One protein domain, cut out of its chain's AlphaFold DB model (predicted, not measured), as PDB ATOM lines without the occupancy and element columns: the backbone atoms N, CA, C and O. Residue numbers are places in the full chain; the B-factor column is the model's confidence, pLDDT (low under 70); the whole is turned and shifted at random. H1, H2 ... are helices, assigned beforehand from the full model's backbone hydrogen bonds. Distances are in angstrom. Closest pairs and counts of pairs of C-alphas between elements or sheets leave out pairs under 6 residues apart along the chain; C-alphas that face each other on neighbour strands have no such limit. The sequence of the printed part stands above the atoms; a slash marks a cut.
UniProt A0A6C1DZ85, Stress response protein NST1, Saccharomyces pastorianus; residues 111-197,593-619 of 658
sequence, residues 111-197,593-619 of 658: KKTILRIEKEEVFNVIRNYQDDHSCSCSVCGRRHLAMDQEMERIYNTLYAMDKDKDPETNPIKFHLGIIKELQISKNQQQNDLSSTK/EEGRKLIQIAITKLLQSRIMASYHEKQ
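AT A GLANCE: This is residues 111 to 197 and 593 to 619 of the 658 residues of the protein "Stress response protein NST1" of Saccharomyces pastorianus (UniProt A0A6C1DZ85). One long helix, H5, is the middle of a loose, crossed set of helices: near its first end it passes through the corner that H3 and H4 make, with H2 packing on it from the side away from H4. The short H1 packs on H5 farther along, and residues 183 to 197 of H4 stick out as an arm. The printed part has 114 residues with five named helices, H1 to H5 in order along the chain, and no named strand; the class is all helix. It is loose, with a radius of gyration of the C-alphas of 16.5 A and spans of 48 by 44 by 33 A.

HOW THE PARTS SIT: H5, residues 593 to 619, is the hub and touches the four other helices; the helix packing is mostly crossed. H2, residues 119 to 131, touches it about perpendicular at 81 degrees, with the C-alphas of Val 125 and Ala 602 closest at 5.6 A. H3, residues 140 to 165, touches it with residues 151 to 158 alone, about perpendicular at 89 degrees; the C-alphas of Met 151 and Gly 595 are closest, 6.1 A apart. H4, residues 171 to 197, touches H5 with residues 175 to 182 alone, opposite ways at a steep tilt of 69 degrees, only just short of perpendicular; the closest C-alphas, of Ile 178 and Gln 600, are 6.1 A apart. H1, residues 111 to 115, touches H5, with the C-alphas of Ile 114 and Arg 610 closest at 6.2 A. H2 and H3 form a helical hairpin and only just touch, with 3 pairs of C-alphas within 8 A, the closest being Arg 127 and Asp 148 at 7.7 A. H2 and H4 are only just apart, with a closest distance of 8.1 A. Every O i to N i+4 pair is within hydrogen-bond range in H1, H2, H3 and H5, and 21 of 23 are in H4.

IN THESE COORDINATES: H5 runs 38.4 A, from C-alpha 593 at (-51.963, -25.510, 12.241) to C-alpha 619 at (-23.510, -2.008, 22.993). H4 is 39.7 A long, with a kink of 36 degrees near residue 191. H3 is 37.3 A long and begins at C-alpha 140 (-34.341, -36.322, 1.423). H2 measures 18.5 A and H1 6.2 A.

THE WHOLE: The C-alphas of Ser 138 and Lys 197, 50.7 A apart, are the farthest pair. Residues 198 to 592 are not printed, and C-alphas 197 and 593 stand 27.0 A apart across this cut. Of the links that are printed whole, H1 to H2 and H3 to H4 are tight and H2 to H3 is short. The mean pLDDT of the printed part is 80.7; 21 residues are under 70, among them residues 182 to 197.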
ATOM      1  N   LYS A 111     -38.117   0.165  16.050       89.25
ATOM      2  CA  LYS A 111     -39.135  -0.868  16.314       89.25
ATOM      3  C   LYS A 111     -39.844  -1.309  15.034       89.25
ATOM      4  O   LYS A 111     -40.003  -2.506  14.807       89.25
ATOM      5  N   LYS A 112     -40.244  -0.363  14.174       87.38
ATOM      6  CA  LYS A 112     -40.869  -0.661  12.875       87.38
ATOM      7  C   LYS A 112     -39.918  -1.413  11.939       87.38
ATOM      8  O   LYS A 112     -40.375  -2.305  11.232       87.38
ATOM      9  N   THR A 113     -38.627  -1.085  11.950       89.00
ATOM     10  CA  THR A 113     -37.599  -1.767  11.149       89.00
ATOM     11  C   THR A 113     -37.385  -3.208  11.614       89.00
ATOM     12  O   THR A 113     -37.427  -4.117  10.792       89.00
ATOM     13  N   ILE A 114     -37.271  -3.455  12.923       89.12
ATOM     14  CA  ILE A 114     -37.153  -4.818  13.476       89.12
ATOM     15  C   ILE A 114     -38.396  -5.664  13.151       89.12
ATOM     16  O   ILE A 114     -38.262  -6.825  12.765       89.12
ATOM     17  N   LEU A 115     -39.594  -5.075  13.253       88.88
ATOM     18  CA  LEU A 115     -40.874  -5.729  12.945       88.88
ATOM     19  C   LEU A 115     -41.162  -5.891  11.444       88.88
ATOM     20  O   LEU A 115     -42.117  -6.581  11.086       88.88
ATOM     21  N   ARG A 116     -40.373  -5.272  10.556       89.62
ATOM     22  CA  ARG A 116     -40.500  -5.430   9.102       89.62
ATOM     23  C   ARG A 116     -39.910  -6.769   8.676       89.62
ATOM     24  O   ARG A 116     -38.772  -6.840   8.227       89.62
ATOM     25  N   ILE A 117     -40.674  -7.828   8.887       89.69
ATOM     26  CA  ILE A 117     -40.351  -9.173   8.420       89.69
ATOM     27  C   ILE A 117     -40.841  -9.307   6.980       89.69
ATOM     28  O   ILE A 117     -41.985  -8.955   6.683       89.69
ATOM     29  N   GLU A 118     -39.966  -9.781   6.100       89.56
ATOM     30  CA  GLU A 118     -40.295 -10.109   4.715       89.56
ATOM     31  C   GLU A 118     -40.503 -11.625   4.570       89.56
ATOM     32  O   GLU A 118     -40.010 -12.421   5.376       89.56
ATOM     33  N   LYS A 119     -41.288 -12.038   3.568       89.50
ATOM     34  CA  LYS A 119     -41.726 -13.433   3.407       89.50
ATOM     35  C   LYS A 119     -40.515 -14.364   3.301       89.50
ATOM     36  O   LYS A 119     -40.418 -15.359   4.015       89.50
ATOM     37  N   GLU A 120     -39.569 -13.991   2.452       88.88
ATOM     38  CA  GLU A 120     -38.350 -14.724   2.125       88.88
ATOM     39  C   GLU A 120     -37.456 -14.934   3.358       88.88
ATOM     40  O   GLU A 120     -36.818 -15.975   3.486       88.88
ATOM     41  N   GLU A 121     -37.447 -13.995   4.308       90.06
ATOM     42  CA  GLU A 121     -36.673 -14.118   5.549       90.06
ATOM     43  C   GLU A 121     -37.227 -15.214   6.464       90.06
ATOM     44  O   GLU A 121     -36.457 -15.970   7.058       90.06
ATOM     45  N   VAL A 122     -38.557 -15.344   6.540       88.75
ATOM     46  CA  VAL A 122     -39.211 -16.434   7.279       88.75
ATOM     47  C   VAL A 122     -38.852 -17.779   6.648       88.75
ATOM     48  O   VAL A 122     -38.468 -18.702   7.366       88.75
ATOM     49  N   PHE A 123     -38.893 -17.881   5.314       89.94
ATOM     50  CA  PHE A 123     -38.504 -19.104   4.604       89.94
ATOM     51  C   PHE A 123     -37.019 -19.440   4.748       89.94
ATOM     52  O   PHE A 123     -36.693 -20.610   4.915       89.94
ATOM     53  N   ASN A 124     -36.128 -18.448   4.781       89.06
ATOM     54  CA  ASN A 124     -34.709 -18.677   5.058       89.06
ATOM     55  C   ASN A 124     -34.487 -19.227   6.479       89.06
ATOM     56  O   ASN A 124     -33.706 -20.155   6.653       89.06
ATOM     57  N   VAL A 125     -35.204 -18.726   7.494       88.50
ATOM     58  CA  VAL A 125     -35.123 -19.277   8.863       88.50
ATOM     59  C   VAL A 125     -35.688 -20.701   8.937       88.50
ATOM     60  O   VAL A 125     -35.101 -21.551   9.606       88.50
ATOM     61  N   ILE A 126     -36.795 -20.981   8.237       85.94
ATOM     62  CA  ILE A 126     -37.366 -22.335   8.127       85.94
ATOM     63  C   ILE A 126     -36.376 -23.284   7.439       85.94
ATOM     64  O   ILE A 126     -36.172 -24.397   7.920       85.94
ATOM     65  N   ARG A 127     -35.742 -22.849   6.345       86.19
ATOM     66  CA  ARG A 127     -34.775 -23.649   5.585       86.19
ATOM     67  C   ARG A 127     -33.509 -23.929   6.380       86.19
ATOM     68  O   ARG A 127     -33.156 -25.089   6.500       86.19
ATOM     69  N   ASN A 128     -32.895 -22.920   6.998       84.62
ATOM     70  CA  ASN A 128     -31.702 -23.124   7.824       84.62
ATOM     71  C   ASN A 128     -31.969 -24.151   8.942       84.62
ATOM     72  O   ASN A 128     -31.185 -25.070   9.137       84.62
ATOM     73  N   TYR A 129     -33.129 -24.062   9.607       79.06
ATOM     74  CA  TYR A 129     -33.514 -25.028  10.641       79.06
ATOM     75  C   TYR A 129     -33.772 -26.445  10.093       79.06
ATOM     76  O   TYR A 129     -33.525 -27.427  10.796       79.06
ATOM     77  N   GLN A 130     -34.252 -26.572   8.850       74.38
ATOM     78  CA  GLN A 130     -34.314 -27.862   8.156       74.38
ATOM     79  C   GLN A 130     -32.919 -28.380   7.797       74.38
ATOM     80  O   GLN A 130     -32.681 -29.570   7.971       74.38
ATOM     81  N   ASP A 131     -32.026 -27.519   7.300       71.12
ATOM     82  CA  ASP A 131     -30.696 -27.878   6.806       71.12
ATOM     83  C   ASP A 131     -29.811 -28.445   7.928       71.12
ATOM     84  O   ASP A 131     -29.188 -29.488   7.716       71.12
ATOM     85  N   ASP A 132     -29.870 -27.859   9.133       68.44
ATOM     86  CA  ASP A 132     -29.212 -28.351  10.361       68.44
ATOM     87  C   ASP A 132     -29.586 -29.811  10.709       68.44
ATOM     88  O   ASP A 132     -28.802 -30.539  11.316       68.44
ATOM     89  N   HIS A 133     -30.777 -30.259  10.297       68.12
ATOM     90  CA  HIS A 133     -31.313 -31.607  10.531       68.12
ATOM     91  C   HIS A 133     -31.512 -32.387   9.218       68.12
ATOM     92  O   HIS A 133     -32.173 -33.433   9.187       68.12
ATOM     93  N   SER A 134     -30.978 -31.873   8.106       62.50
ATOM     94  CA  SER A 134     -31.193 -32.430   6.776       62.50
ATOM     95  C   SER A 134     -30.221 -33.566   6.492       62.50
ATOM     96  O   SER A 134     -29.053 -33.566   6.874       62.50
ATOM     97  N   CYS A 135     -30.698 -34.547   5.736       75.81
ATOM     98  CA  CYS A 135     -29.816 -35.507   5.100       75.81
ATOM     99  C   CYS A 135     -29.653 -35.098   3.634       75.81
ATOM    100  O   CYS A 135     -30.640 -34.919   2.924       75.81
ATOM    101  N   SER A 136     -28.420 -35.026   3.133       66.00
ATOM    102  CA  SER A 136     -28.106 -34.647   1.743       66.00
ATOM    103  C   SER A 136     -28.486 -35.711   0.691       66.00
ATOM    104  O   SER A 136     -28.061 -35.657  -0.465       66.00
ATOM    105  N   CYS A 137     -29.304 -36.702   1.061       81.00
ATOM    106  CA  CYS A 137     -29.709 -37.789   0.181       81.00
ATOM    107  C   CYS A 137     -30.719 -37.333  -0.889       81.00
ATOM    108  O   CYS A 137     -31.590 -36.501  -0.644       81.00
ATOM    109  N   SER A 138     -30.694 -37.941  -2.080       75.00
ATOM    110  CA  SER A 138     -31.593 -37.552  -3.183       75.00
ATOM    111  C   SER A 138     -33.083 -37.823  -2.916       75.00
ATOM    112  O   SER A 138     -33.942 -37.305  -3.626       75.00
ATOM    113  N   VAL A 139     -33.430 -38.648  -1.925       75.88
ATOM    114  CA  VAL A 139     -34.817 -38.827  -1.442       75.88
ATOM    115  C   VAL A 139     -35.193 -37.704  -0.468       75.88
ATOM    116  O   VAL A 139     -36.287 -37.154  -0.535       75.88
ATOM    117  N   CYS A 140     -34.244 -37.324   0.379       74.88
ATOM    118  CA  CYS A 140     -34.341 -36.322   1.423       74.88
ATOM    119  C   CYS A 140     -34.483 -34.916   0.818       74.88
ATOM    120  O   CYS A 140     -35.464 -34.234   1.089       74.88
ATOM    121  N   GLY A 141     -33.611 -34.529  -0.122       69.75
ATOM    122  CA  GLY A 141     -33.706 -33.245  -0.831       69.75
ATOM    123  C   GLY A 141     -35.010 -33.063  -1.625       69.75
ATOM    124  O   GLY A 141     -35.525 -31.954  -1.724       69.75
ATOM    125  N   ARG A 142     -35.610 -34.155  -2.129       73.75
ATOM    126  CA  ARG A 142     -36.957 -34.113  -2.735       73.75
ATOM    127  C   ARG A 142     -38.062 -33.891  -1.700       73.75
ATOM    128  O   ARG A 142     -39.034 -33.212  -2.016       73.75
ATOM    129  N   ARG A 143     -37.909 -34.412  -0.476       77.56
ATOM    130  CA  ARG A 143     -38.803 -34.099   0.649       77.56
ATOM    131  C   ARG A 143     -38.664 -32.634   1.068       77.56
ATOM    132  O   ARG A 143     -39.690 -31.990   1.214       77.56
ATOM    133  N   HIS A 144     -37.447 -32.101   1.201       77.31
ATOM    134  CA  HIS A 144     -37.230 -30.690   1.557       77.31
ATOM    135  C   HIS A 144     -37.856 -29.731   0.534       77.31
ATOM    136  O   HIS A 144     -38.583 -28.825   0.918       77.31
ATOM    137  N   LEU A 145     -37.701 -29.987  -0.773       75.94
ATOM    138  CA  LEU A 145     -38.357 -29.167  -1.802       75.94
ATOM    139  C   LEU A 145     -39.897 -29.215  -1.717       75.94
ATOM    140  O   LEU A 145     -40.550 -28.193  -1.913       75.94
ATOM    141  N   ALA A 146     -40.476 -30.382  -1.417       80.81
ATOM    142  CA  ALA A 146     -41.920 -30.521  -1.220       80.81
ATOM    143  C   ALA A 146     -42.403 -29.840   0.079       80.81
ATOM    144  O   ALA A 146     -43.463 -29.221   0.080       80.81
ATOM    145  N   MET A 147     -41.613 -29.909   1.156       82.00
ATOM    146  CA  MET A 147     -41.868 -29.199   2.416       82.00
ATOM    147  C   MET A 147     -41.846 -27.681   2.216       82.00
ATOM    148  O   MET A 147     -42.764 -27.009   2.665       82.00
ATOM    149  N   ASP A 148     -40.850 -27.141   1.509       85.62
ATOM    150  CA  ASP A 148     -40.747 -25.702   1.236       85.62
ATOM    151  C   ASP A 148     -41.947 -25.192   0.415       85.62
ATOM    152  O   ASP A 148     -42.524 -24.156   0.746       85.62
ATOM    153  N   GLN A 149     -42.373 -25.942  -0.611       88.31
ATOM    154  CA  GLN A 149     -43.573 -25.626  -1.401       88.31
ATOM    155  C   GLN A 149     -44.855 -25.660  -0.558       88.31
ATOM    156  O   GLN A 149     -45.722 -24.799  -0.711       88.31
ATOM    157  N   GLU A 150     -44.974 -26.626   0.352       88.69
ATOM    158  CA  GLU A 150     -46.129 -26.737   1.241       88.69
ATOM    159  C   GLU A 150     -46.138 -25.637   2.313       88.69
ATOM    160  O   GLU A 150     -47.179 -25.029   2.556       88.69
ATOM    161  N   MET A 151     -44.985 -25.295   2.897       90.12
ATOM    162  CA  MET A 151     -44.862 -24.152   3.808       90.12
ATOM    163  C   MET A 151     -45.196 -22.832   3.095       90.12
ATOM    164  O   MET A 151     -45.840 -21.963   3.685       90.12
ATOM    165  N   GLU A 152     -44.821 -22.677   1.820       91.50
ATOM    166  CA  GLU A 152     -45.229 -21.528   1.005       91.50
ATOM    167  C   GLU A 152     -46.744 -21.496   0.766       91.50
ATOM    168  O   GLU A 152     -47.364 -20.436   0.920       91.50
ATOM    169  N   ARG A 153     -47.362 -22.640   0.450       92.19
ATOM    170  CA  ARG A 153     -48.820 -22.753   0.317       92.19
ATOM    171  C   ARG A 153     -49.519 -22.354   1.617       92.19
ATOM    172  O   ARG A 153     -50.388 -21.488   1.584       92.19
ATOM    173  N   ILE A 154     -49.098 -22.917   2.750       91.62
ATOM    174  CA  ILE A 154     -49.658 -22.628   4.079       91.62
ATOM    175  C   ILE A 154     -49.508 -21.141   4.421       91.62
ATOM    176  O   ILE A 154     -50.485 -20.511   4.821       91.62
ATOM    177  N   TYR A 155     -48.337 -20.539   4.192       92.94
ATOM    178  CA  TYR A 155     -48.126 -19.104   4.405       92.94
ATOM    179  C   TYR A 155     -49.092 -18.242   3.583       92.94
ATOM    180  O   TYR A 155     -49.723 -17.331   4.121       92.94
ATOM    181  N   ASN A 156     -49.223 -18.532   2.285       92.56
ATOM    182  CA  ASN A 156     -50.099 -17.781   1.389       92.56
ATOM    183  C   ASN A 156     -51.579 -17.928   1.804       92.56
ATOM    184  O   ASN A 156     -52.302 -16.933   1.812       92.56
ATOM    185  N   THR A 157     -52.009 -19.133   2.202       91.94
ATOM    186  CA  THR A 157     -53.362 -19.406   2.718       91.94
ATOM    187  C   THR A 157     -53.639 -18.636   4.009       91.94
ATOM    188  O   THR A 157     -54.636 -17.922   4.089       91.94
ATOM    189  N   LEU A 158     -52.741 -18.705   4.998       90.25
ATOM    190  CA  LEU A 158     -52.883 -17.977   6.266       90.25
ATOM    191  C   LEU A 158     -52.929 -16.456   6.044       90.25
ATOM    192  O   LEU A 158     -53.762 -15.770   6.639       90.25
ATOM    193  N   TYR A 159     -52.081 -15.926   5.155       90.75
ATOM    194  CA  TYR A 159     -52.073 -14.502   4.816       90.75
ATOM    195  C   TYR A 159     -53.366 -14.061   4.116       90.75
ATOM    196  O   TYR A 159     -53.877 -12.978   4.400       90.75
ATOM    197  N   ALA A 160     -53.923 -14.898   3.234       89.56
ATOM    198  CA  ALA A 160     -55.224 -14.650   2.617       89.56
ATOM    199  C   ALA A 160     -56.348 -14.639   3.668       89.56
ATOM    200  O   ALA A 160     -57.081 -13.659   3.753       89.56
ATOM    201  N   MET A 161     -56.408 -15.647   4.546       88.56
ATOM    202  CA  MET A 161     -57.411 -15.731   5.617       88.56
ATOM    203  C   MET A 161     -57.394 -14.511   6.553       88.56
ATOM    204  O   MET A 161     -58.451 -14.022   6.949       88.56
ATOM    205  N   ASP A 162     -56.218 -13.993   6.915       87.06
ATOM    206  CA  ASP A 162     -56.107 -12.792   7.759       87.06
ATOM    207  C   ASP A 162     -56.371 -11.482   7.000       87.06
ATOM    208  O   ASP A 162     -56.769 -10.481   7.605       87.06
ATOM    209  N   LYS A 163     -56.207 -11.478   5.675       89.31
ATOM    210  CA  LYS A 163     -56.616 -10.371   4.803       89.31
ATOM    211  C   LYS A 163     -58.130 -10.342   4.567       89.31
ATOM    212  O   LYS A 163     -58.698  -9.258   4.461       89.31
ATOM    213  N   ASP A 164     -58.783 -11.502   4.543       87.81
ATOM    214  CA  ASP A 164     -60.243 -11.611   4.447       87.81
ATOM    215  C   ASP A 164     -60.932 -11.165   5.749       87.81
ATOM    216  O   ASP A 164     -61.981 -10.519   5.705       87.81
ATOM    217  N   LYS A 165     -60.318 -11.440   6.911       85.56
ATOM    218  CA  LYS A 165     -60.749 -10.893   8.213       85.56
ATOM    219  C   LYS A 165     -60.549  -9.375   8.289       85.56
ATOM    220  O   LYS A 165     -61.445  -8.661   8.728       85.56
ATOM    221  N   ASP A 166     -59.370  -8.901   7.882       84.50
ATOM    222  CA  ASP A 166     -58.938  -7.505   7.981       84.50
ATOM    223  C   ASP A 166     -58.343  -7.029   6.632       84.50
ATOM    224  O   ASP A 166     -57.161  -7.260   6.359       84.50
ATOM    225  N   PRO A 167     -59.092  -6.276   5.799       84.81
ATOM    226  CA  PRO A 167     -58.613  -5.822   4.483       84.81
ATOM    227  C   PRO A 167     -57.361  -4.924   4.509       84.81
ATOM    228  O   PRO A 167     -56.692  -4.756   3.492       84.81
ATOM    229  N   GLU A 168     -57.032  -4.350   5.672       85.62
ATOM    230  CA  GLU A 168     -55.843  -3.519   5.924       85.62
ATOM    231  C   GLU A 168     -54.636  -4.335   6.459       85.62
ATOM    232  O   GLU A 168     -53.677  -3.788   7.019       85.62
ATOM    233  N   THR A 169     -54.674  -5.667   6.343       84.94
ATOM    234  CA  THR A 169     -53.589  -6.554   6.782       84.94
ATOM    235  C   THR A 169     -52.347  -6.401   5.907       84.94
ATOM    236  O   THR A 169     -52.224  -6.954   4.820       84.94
ATOM    237  N   ASN A 170     -51.394  -5.631   6.431       85.50
ATOM    238  CA  ASN A 170     -50.014  -5.568   5.960       85.50
ATOM    239  C   ASN A 170     -49.213  -6.774   6.504       85.50
ATOM    240  O   ASN A 170     -49.543  -7.245   7.597       85.50
ATOM    241  N   PRO A 171     -48.108  -7.208   5.862       85.25
ATOM    242  CA  PRO A 171     -47.286  -8.331   6.340       85.25
ATOM    243  C   PRO A 171     -46.861  -8.200   7.810       85.25
ATOM    244  O   PRO A 171     -47.014  -9.130   8.592       85.25
ATOM    245  N   ILE A 172     -46.461  -6.998   8.242       85.19
ATOM    246  CA  ILE A 172     -46.120  -6.708   9.647       85.19
ATOM    247  C   ILE A 172     -47.299  -6.997  10.595       85.19
ATOM    248  O   ILE A 172     -47.111  -7.561  11.672       85.19
ATOM    249  N   LYS A 173     -48.525  -6.622  10.204       86.31
ATOM    250  CA  LYS A 173     -49.738  -6.844  11.008       86.31
ATOM    251  C   LYS A 173     -50.086  -8.335  11.074       86.31
ATOM    252  O   LYS A 173     -50.429  -8.809  12.151       86.31
ATOM    253  N   PHE A 174     -49.921  -9.057   9.966       89.69
ATOM    254  CA  PHE A 174     -50.076 -10.511   9.883       89.69
ATOM    255  C   PHE A 174     -49.087 -11.259  10.790       89.69
ATOM    256  O   PHE A 174     -49.504 -12.001  11.677       89.69
ATOM    257  N   HIS A 175     -47.782 -10.997  10.657       89.00
ATOM    258  CA  HIS A 175     -46.762 -11.628  11.499       89.00
ATOM    259  C   HIS A 175     -46.992 -11.334  12.995       89.00
ATOM    260  O   HIS A 175     -46.874 -12.232  13.828       89.00
ATOM    261  N   LEU A 176     -47.399 -10.106  13.347       85.69
ATOM    262  CA  LEU A 176     -47.804  -9.752  14.715       85.69
ATOM    263  C   LEU A 176     -49.084 -10.465  15.182       85.69
ATOM    264  O   LEU A 176     -49.198 -10.755  16.374       85.69
ATOM    265  N   GLY A 177     -50.037 -10.735  14.287       85.50
ATOM    266  CA  GLY A 177     -51.230 -11.540  14.566       85.50
ATOM    267  C   GLY A 177     -50.853 -12.964  14.967       85.50
ATOM    268  O   GLY A 177     -51.178 -13.394  16.075       85.50
ATOM    269  N   ILE A 178     -50.044 -13.624  14.131       86.06
ATOM    270  CA  ILE A 178     -49.502 -14.966  14.385       86.06
ATOM    271  C   ILE A 178     -48.776 -15.038  15.742       86.06
ATOM    272  O   ILE A 178     -49.002 -15.976  16.507       86.06
ATOM    273  N   ILE A 179     -47.938 -14.051  16.090       82.88
ATOM    274  CA  ILE A 179     -47.235 -14.031  17.390       82.88
ATOM    275  C   ILE A 179     -48.208 -13.859  18.566       82.88
ATOM    276  O   ILE A 179     -48.070 -14.535  19.584       82.88
ATOM    277  N   LYS A 180     -49.190 -12.955  18.467       79.81
ATOM    278  CA  LYS A 180     -50.155 -12.718  19.560       79.81
ATOM    279  C   LYS A 180     -50.973 -13.961  19.871       79.81
ATOM    280  O   LYS A 180     -51.225 -14.261  21.035       79.81
ATOM    281  N   GLU A 181     -51.352 -14.700  18.841       70.25
ATOM    282  CA  GLU A 181     -52.107 -15.934  18.988       70.25
ATOM    283  C   GLU A 181     -51.267 -17.044  19.662       70.25
ATOM    284  O   GLU A 181     -51.811 -17.753  20.502       70.25
ATOM    285  N   LEU A 182     -49.932 -17.100  19.465       65.69
ATOM    286  CA  LEU A 182     -49.030 -17.953  20.277       65.69
ATOM    287  C   LEU A 182     -49.176 -17.658  21.775       65.69
ATOM    288  O   LEU A 182     -49.266 -18.564  22.603       65.69
ATOM    289  N   GLN A 183     -49.162 -16.371  22.130       60.19
ATOM    290  CA  GLN A 183     -49.239 -15.929  23.521       60.19
ATOM    291  C   GLN A 183     -50.610 -16.236  24.126       60.19
ATOM    292  O   GLN A 183     -50.682 -16.587  25.302       60.19
ATOM    293  N   ILE A 184     -51.684 -16.151  23.337       60.72
ATOM    294  CA  ILE A 184     -53.028 -16.552  23.765       60.72
ATOM    295  C   ILE A 184     -53.057 -18.063  24.010       60.72
ATOM    296  O   ILE A 184     -53.342 -18.456  25.136       60.72
ATOM    297  N   SER A 185     -52.652 -18.903  23.049       60.78
ATOM    298  CA  SER A 185     -52.625 -20.365  23.219       60.78
ATOM    299  C   SER A 185     -51.753 -20.814  24.399       60.78
ATOM    300  O   SER A 185     -52.148 -21.703  25.151       60.78
ATOM    301  N   LYS A 186     -50.602 -20.166  24.631       58.91
ATOM    302  CA  LYS A 186     -49.714 -20.464  25.770       58.91
ATOM    303  C   LYS A 186     -50.326 -20.064  27.120       58.91
ATOM    304  O   LYS A 186     -50.217 -20.817  28.085       58.91
ATOM    305  N   ASN A 187     -51.009 -18.918  27.192       52.91
ATOM    306  CA  ASN A 187     -51.778 -18.523  28.378       52.91
ATOM    307  C   ASN A 187     -53.023 -19.400  28.578       52.91
ATOM    308  O   ASN A 187     -53.437 -19.615  29.715       52.91
ATOM    309  N   GLN A 188     -53.621 -19.909  27.502       54.91
ATOM    310  CA  GLN A 188     -54.777 -20.794  27.561       54.91
ATOM    311  C   GLN A 188     -54.360 -22.167  28.099       54.91
ATOM    312  O   GLN A 188     -54.903 -22.577  29.110       54.91
ATOM    313  N   GLN A 189     -53.270 -22.764  27.602       51.66
ATOM    314  CA  GLN A 189     -52.683 -23.986  28.177       51.66
ATOM    315  C   GLN A 189     -52.288 -23.833  29.661       51.66
ATOM    316  O   GLN A 189     -52.539 -24.735  30.461       51.66
ATOM    317  N   GLN A 190     -51.727 -22.686  30.066       49.47
ATOM    318  CA  GLN A 190     -51.460 -22.410  31.487       49.47
ATOM    319  C   GLN A 190     -52.744 -22.267  32.321       49.47
ATOM    320  O   GLN A 190     -52.779 -22.716  33.467       49.47
ATOM    321  N   ASN A 191     -53.811 -21.693  31.757       43.03
ATOM    322  CA  ASN A 191     -55.112 -21.634  32.418       43.03
ATOM    323  C   ASN A 191     -55.847 -22.979  32.400       43.03
ATOM    324  O   ASN A 191     -56.529 -23.268  33.375       43.03
ATOM    325  N   ASP A 192     -55.684 -23.836  31.394       39.22
ATOM    326  CA  ASP A 192     -56.383 -25.121  31.263       39.22
ATOM    327  C   ASP A 192     -55.850 -26.181  32.236       39.22
ATOM    328  O   ASP A 192     -56.635 -26.971  32.771       39.22
ATOM    329  N   LEU A 193     -54.571 -26.110  32.628       41.97
ATOM    330  CA  LEU A 193     -54.066 -26.839  33.804       41.97
ATOM    331  C   LEU A 193     -54.769 -26.428  35.118       41.97
ATOM    332  O   LEU A 193     -54.749 -27.188  36.091       41.97
ATOM    333  N   SER A 194     -55.418 -25.257  35.159       39.94
ATOM    334  CA  SER A 194     -56.267 -24.813  36.277       39.94
ATOM    335  C   SER A 194     -57.776 -25.001  36.015       39.94
ATOM    336  O   SER A 194     -58.520 -25.338  36.941       39.94
ATOM    337  N   SER A 195     -58.235 -24.860  34.764       38.84
ATOM    338  CA  SER A 195     -59.650 -24.929  34.373       38.84
ATOM    339  C   SER A 195     -60.158 -26.364  34.295       38.84
ATOM    340  O   SER A 195     -61.269 -26.628  34.741       38.84
ATOM    341  N   THR A 196     -59.337 -27.336  33.886       42.50
ATOM    342  CA  THR A 196     -59.727 -28.764  33.882       42.50
ATOM    343  C   THR A 196     -60.154 -29.289  35.263       42.50
ATOM    344  O   THR A 196     -60.963 -30.212  35.346       42.50
ATOM    345  N   LYS A 197     -59.701 -28.661  36.360       44.31
ATOM    346  CA  LYS A 197     -60.198 -28.921  37.727       44.31
ATOM    347  C   LYS A 197     -61.421 -28.078  38.121       44.31
ATOM    348  O   LYS A 197     -62.184 -28.499  38.986       44.31
ATOM    349  N   GLU A 593     -52.346 -25.901  10.878       85.75
ATOM    350  CA  GLU A 593     -51.963 -25.510  12.241       85.75
ATOM    351  C   GLU A 593     -50.512 -25.909  12.596       85.75
ATOM    352  O   GLU A 593     -49.816 -25.162  13.288       85.75
ATOM    353  N   GLU A 594     -49.993 -27.032  12.093       85.31
ATOM    354  CA  GLU A 594     -48.570 -27.395  12.207       85.31
ATOM    355  C   GLU A 594     -47.663 -26.432  11.426       85.31
ATOM    356  O   GLU A 594     -46.713 -25.880  11.990       85.31
ATOM    357  N   GLY A 595     -47.980 -26.145  10.160       88.19
ATOM    358  CA  GLY A 595     -47.244 -25.158   9.367       88.19
ATOM    359  C   GLY A 595     -47.341 -23.747   9.953       88.19
ATOM    360  O   GLY A 595     -46.351 -23.013   9.978       88.19
ATOM    361  N   ARG A 596     -48.494 -23.385  10.532       89.88
ATOM    362  CA  ARG A 596     -48.681 -22.135  11.277       89.88
ATOM    363  C   ARG A 596     -47.738 -22.042  12.481       89.88
ATOM    364  O   ARG A 596     -47.099 -21.003  12.647       89.88
ATOM    365  N   LYS A 597     -47.575 -23.115  13.268       88.69
ATOM    366  CA  LYS A 597     -46.590 -23.182  14.372       88.69
ATOM    367  C   LYS A 597     -45.149 -23.049  13.870       88.69
ATOM    368  O   LYS A 597     -44.365 -22.324  14.479       88.69
ATOM    369  N   LEU A 598     -44.790 -23.680  12.750       87.56
ATOM    370  CA  LEU A 598     -43.447 -23.552  12.160       87.56
ATOM    371  C   LEU A 598     -43.152 -22.114  11.701       87.56
ATOM    372  O   LEU A 598     -42.115 -21.550  12.062       87.56
ATOM    373  N   ILE A 599     -44.091 -21.484  10.988       90.75
ATOM    374  CA  ILE A 599     -44.018 -20.072  10.575       90.75
ATOM    375  C   ILE A 599     -43.884 -19.153  11.801       90.75
ATOM    376  O   ILE A 599     -43.050 -18.250  11.825       90.75
ATOM    377  N   GLN A 600     -44.658 -19.411  12.853       89.12
ATOM    378  CA  GLN A 600     -44.651 -18.674  14.119       89.12
ATOM    379  C   GLN A 600     -43.317 -18.800  14.878       89.12
ATOM    380  O   GLN A 600     -42.801 -17.797  15.380       89.12
ATOM    381  N   ILE A 601     -42.715 -19.995  14.917       88.94
ATOM    382  CA  ILE A 601     -41.371 -20.225  15.474       88.94
ATOM    383  C   ILE A 601     -40.321 -19.459  14.662       88.94
ATOM    384  O   ILE A 601     -39.490 -18.767  15.249       88.94
ATOM    385  N   ALA A 602     -40.375 -19.524  13.330       90.44
ATOM    386  CA  ALA A 602     -39.430 -18.838  12.451       90.44
ATOM    387  C   ALA A 602     -39.500 -17.307  12.592       90.44
ATOM    388  O   ALA A 602     -38.475 -16.660  12.797       90.44
ATOM    389  N   ILE A 603     -40.710 -16.739  12.596       90.81
ATOM    390  CA  ILE A 603     -40.972 -15.319  12.887       90.81
ATOM    391  C   ILE A 603     -40.394 -14.919  14.255       90.81
ATOM    392  O   ILE A 603     -39.731 -13.887  14.375       90.81
ATOM    393  N   THR A 604     -40.612 -15.739  15.288       90.00
ATOM    394  CA  THR A 604     -40.136 -15.457  16.653       90.00
ATOM    395  C   THR A 604     -38.607 -15.494  16.732       90.00
ATOM    396  O   THR A 604     -38.005 -14.565  17.272       90.00
ATOM    397  N   LYS A 605     -37.965 -16.507  16.129       89.12
ATOM    398  CA  LYS A 605     -36.498 -16.610  16.022       89.12
ATOM    399  C   LYS A 605     -35.899 -15.418  15.262       89.12
ATOM    400  O   LYS A 605     -34.894 -14.865  15.705       89.12
ATOM    401  N   LEU A 606     -36.527 -14.981  14.166       90.75
ATOM    402  CA  LEU A 606     -36.074 -13.832  13.374       90.75
ATOM    403  C   LEU A 606     -36.141 -12.520  14.175       90.75
ATOM    404  O   LEU A 606     -35.183 -11.745  14.169       90.75
ATOM    405  N   LEU A 607     -37.231 -12.286  14.915       90.44
ATOM    406  CA  LEU A 607     -37.347 -11.125  15.806       90.44
ATOM    407  C   LEU A 607     -36.314 -11.162  16.929       90.44
ATOM    408  O   LEU A 607     -35.645 -10.159  17.163       90.44
ATOM    409  N   GLN A 608     -36.145 -12.308  17.590       89.56
ATOM    410  CA  GLN A 608     -35.145 -12.481  18.641       89.56
ATOM    411  C   GLN A 608     -33.731 -12.190  18.117       89.56
ATOM    412  O   GLN A 608     -33.003 -11.410  18.730       89.56
ATOM    413  N   SER A 609     -33.376 -12.737  16.949       89.25
ATOM    414  CA  SER A 609     -32.096 -12.490  16.279       89.25
ATOM    415  C   SER A 609     -31.875 -10.999  15.986       89.25
ATOM    416  O   SER A 609     -30.830 -10.452  16.337       89.25
ATOM    417  N   ARG A 610     -32.879 -10.302  15.437       92.19
ATOM    418  CA  ARG A 610     -32.805  -8.858  15.143       92.19
ATOM    419  C   ARG A 610     -32.716  -7.982  16.394       92.19
ATOM    420  O   ARG A 610     -31.957  -7.014  16.400       92.19
ATOM    421  N   ILE A 611     -33.457  -8.308  17.454       92.00
ATOM    422  CA  ILE A 611     -33.400  -7.578  18.733       92.00
ATOM    423  C   ILE A 611     -32.022  -7.772  19.383       92.00
ATOM    424  O   ILE A 611     -31.426  -6.793  19.830       92.00
ATOM    425  N   MET A 612     -31.475  -8.994  19.366       89.75
ATOM    426  CA  MET A 612     -30.112  -9.281  19.833       89.75
ATOM    427  C   MET A 612     -29.045  -8.558  19.001       89.75
ATOM    428  O   MET A 612     -28.139  -7.958  19.572       89.75
ATOM    429  N   ALA A 613     -29.162  -8.551  17.669       90.62
ATOM    430  CA  ALA A 613     -28.239  -7.831  16.790       90.62
ATOM    431  C   ALA A 613     -28.246  -6.319  17.076       90.62
ATOM    432  O   ALA A 613     -27.190  -5.737  17.311       90.62
ATOM    433  N   SER A 614     -29.433  -5.710  17.169       92.19
ATOM    434  CA  SER A 614     -29.606  -4.299  17.546       92.19
ATOM    435  C   SER A 614     -29.047  -3.988  18.944       92.19
ATOM    436  O   SER A 614     -28.476  -2.918  19.162       92.19
ATOM    437  N   TYR A 615     -29.183  -4.914  19.899       91.75
ATOM    438  CA  TYR A 615     -28.609  -4.770  21.236       91.75
ATOM    439  C   TYR A 615     -27.075  -4.801  21.201       91.75
ATOM    440  O   TYR A 615     -26.433  -3.897  21.740       91.75
ATOM    441  N   HIS A 616     -26.482  -5.784  20.518       90.62
ATOM    442  CA  HIS A 616     -25.031  -5.898  20.364       90.62
ATOM    443  C   HIS A 616     -24.429  -4.712  19.599       90.62
ATOM    444  O   HIS A 616     -23.379  -4.212  19.994       90.62
ATOM    445  N   GLU A 617     -25.100  -4.214  18.559       91.94
ATOM    446  CA  GLU A 617     -24.691  -3.017  17.817       91.94
ATOM    447  C   GLU A 617     -24.693  -1.776  18.723       91.94
ATOM    448  O   GLU A 617     -23.665  -1.113  18.873       91.94
ATOM    449  N   LYS A 618     -25.793  -1.528  19.447       90.38
ATOM    450  CA  LYS A 618     -25.892  -0.420  20.412       90.38
ATOM    451  C   LYS A 618     -24.870  -0.549  21.546       90.38
ATOM    452  O   LYS A 618     -24.345   0.457  22.025       90.38
ATOM    453  N   GLN A 619     -24.549  -1.764  21.991       89.69
ATOM    454  CA  GLN A 619     -23.510  -2.008  22.993       89.69
ATOM    455  C   GLN A 619     -22.101  -1.754  22.429       89.69
ATOM    456  O   GLN A 619     -21.279  -1.121  23.098       89.69
TER     457      GLN A 619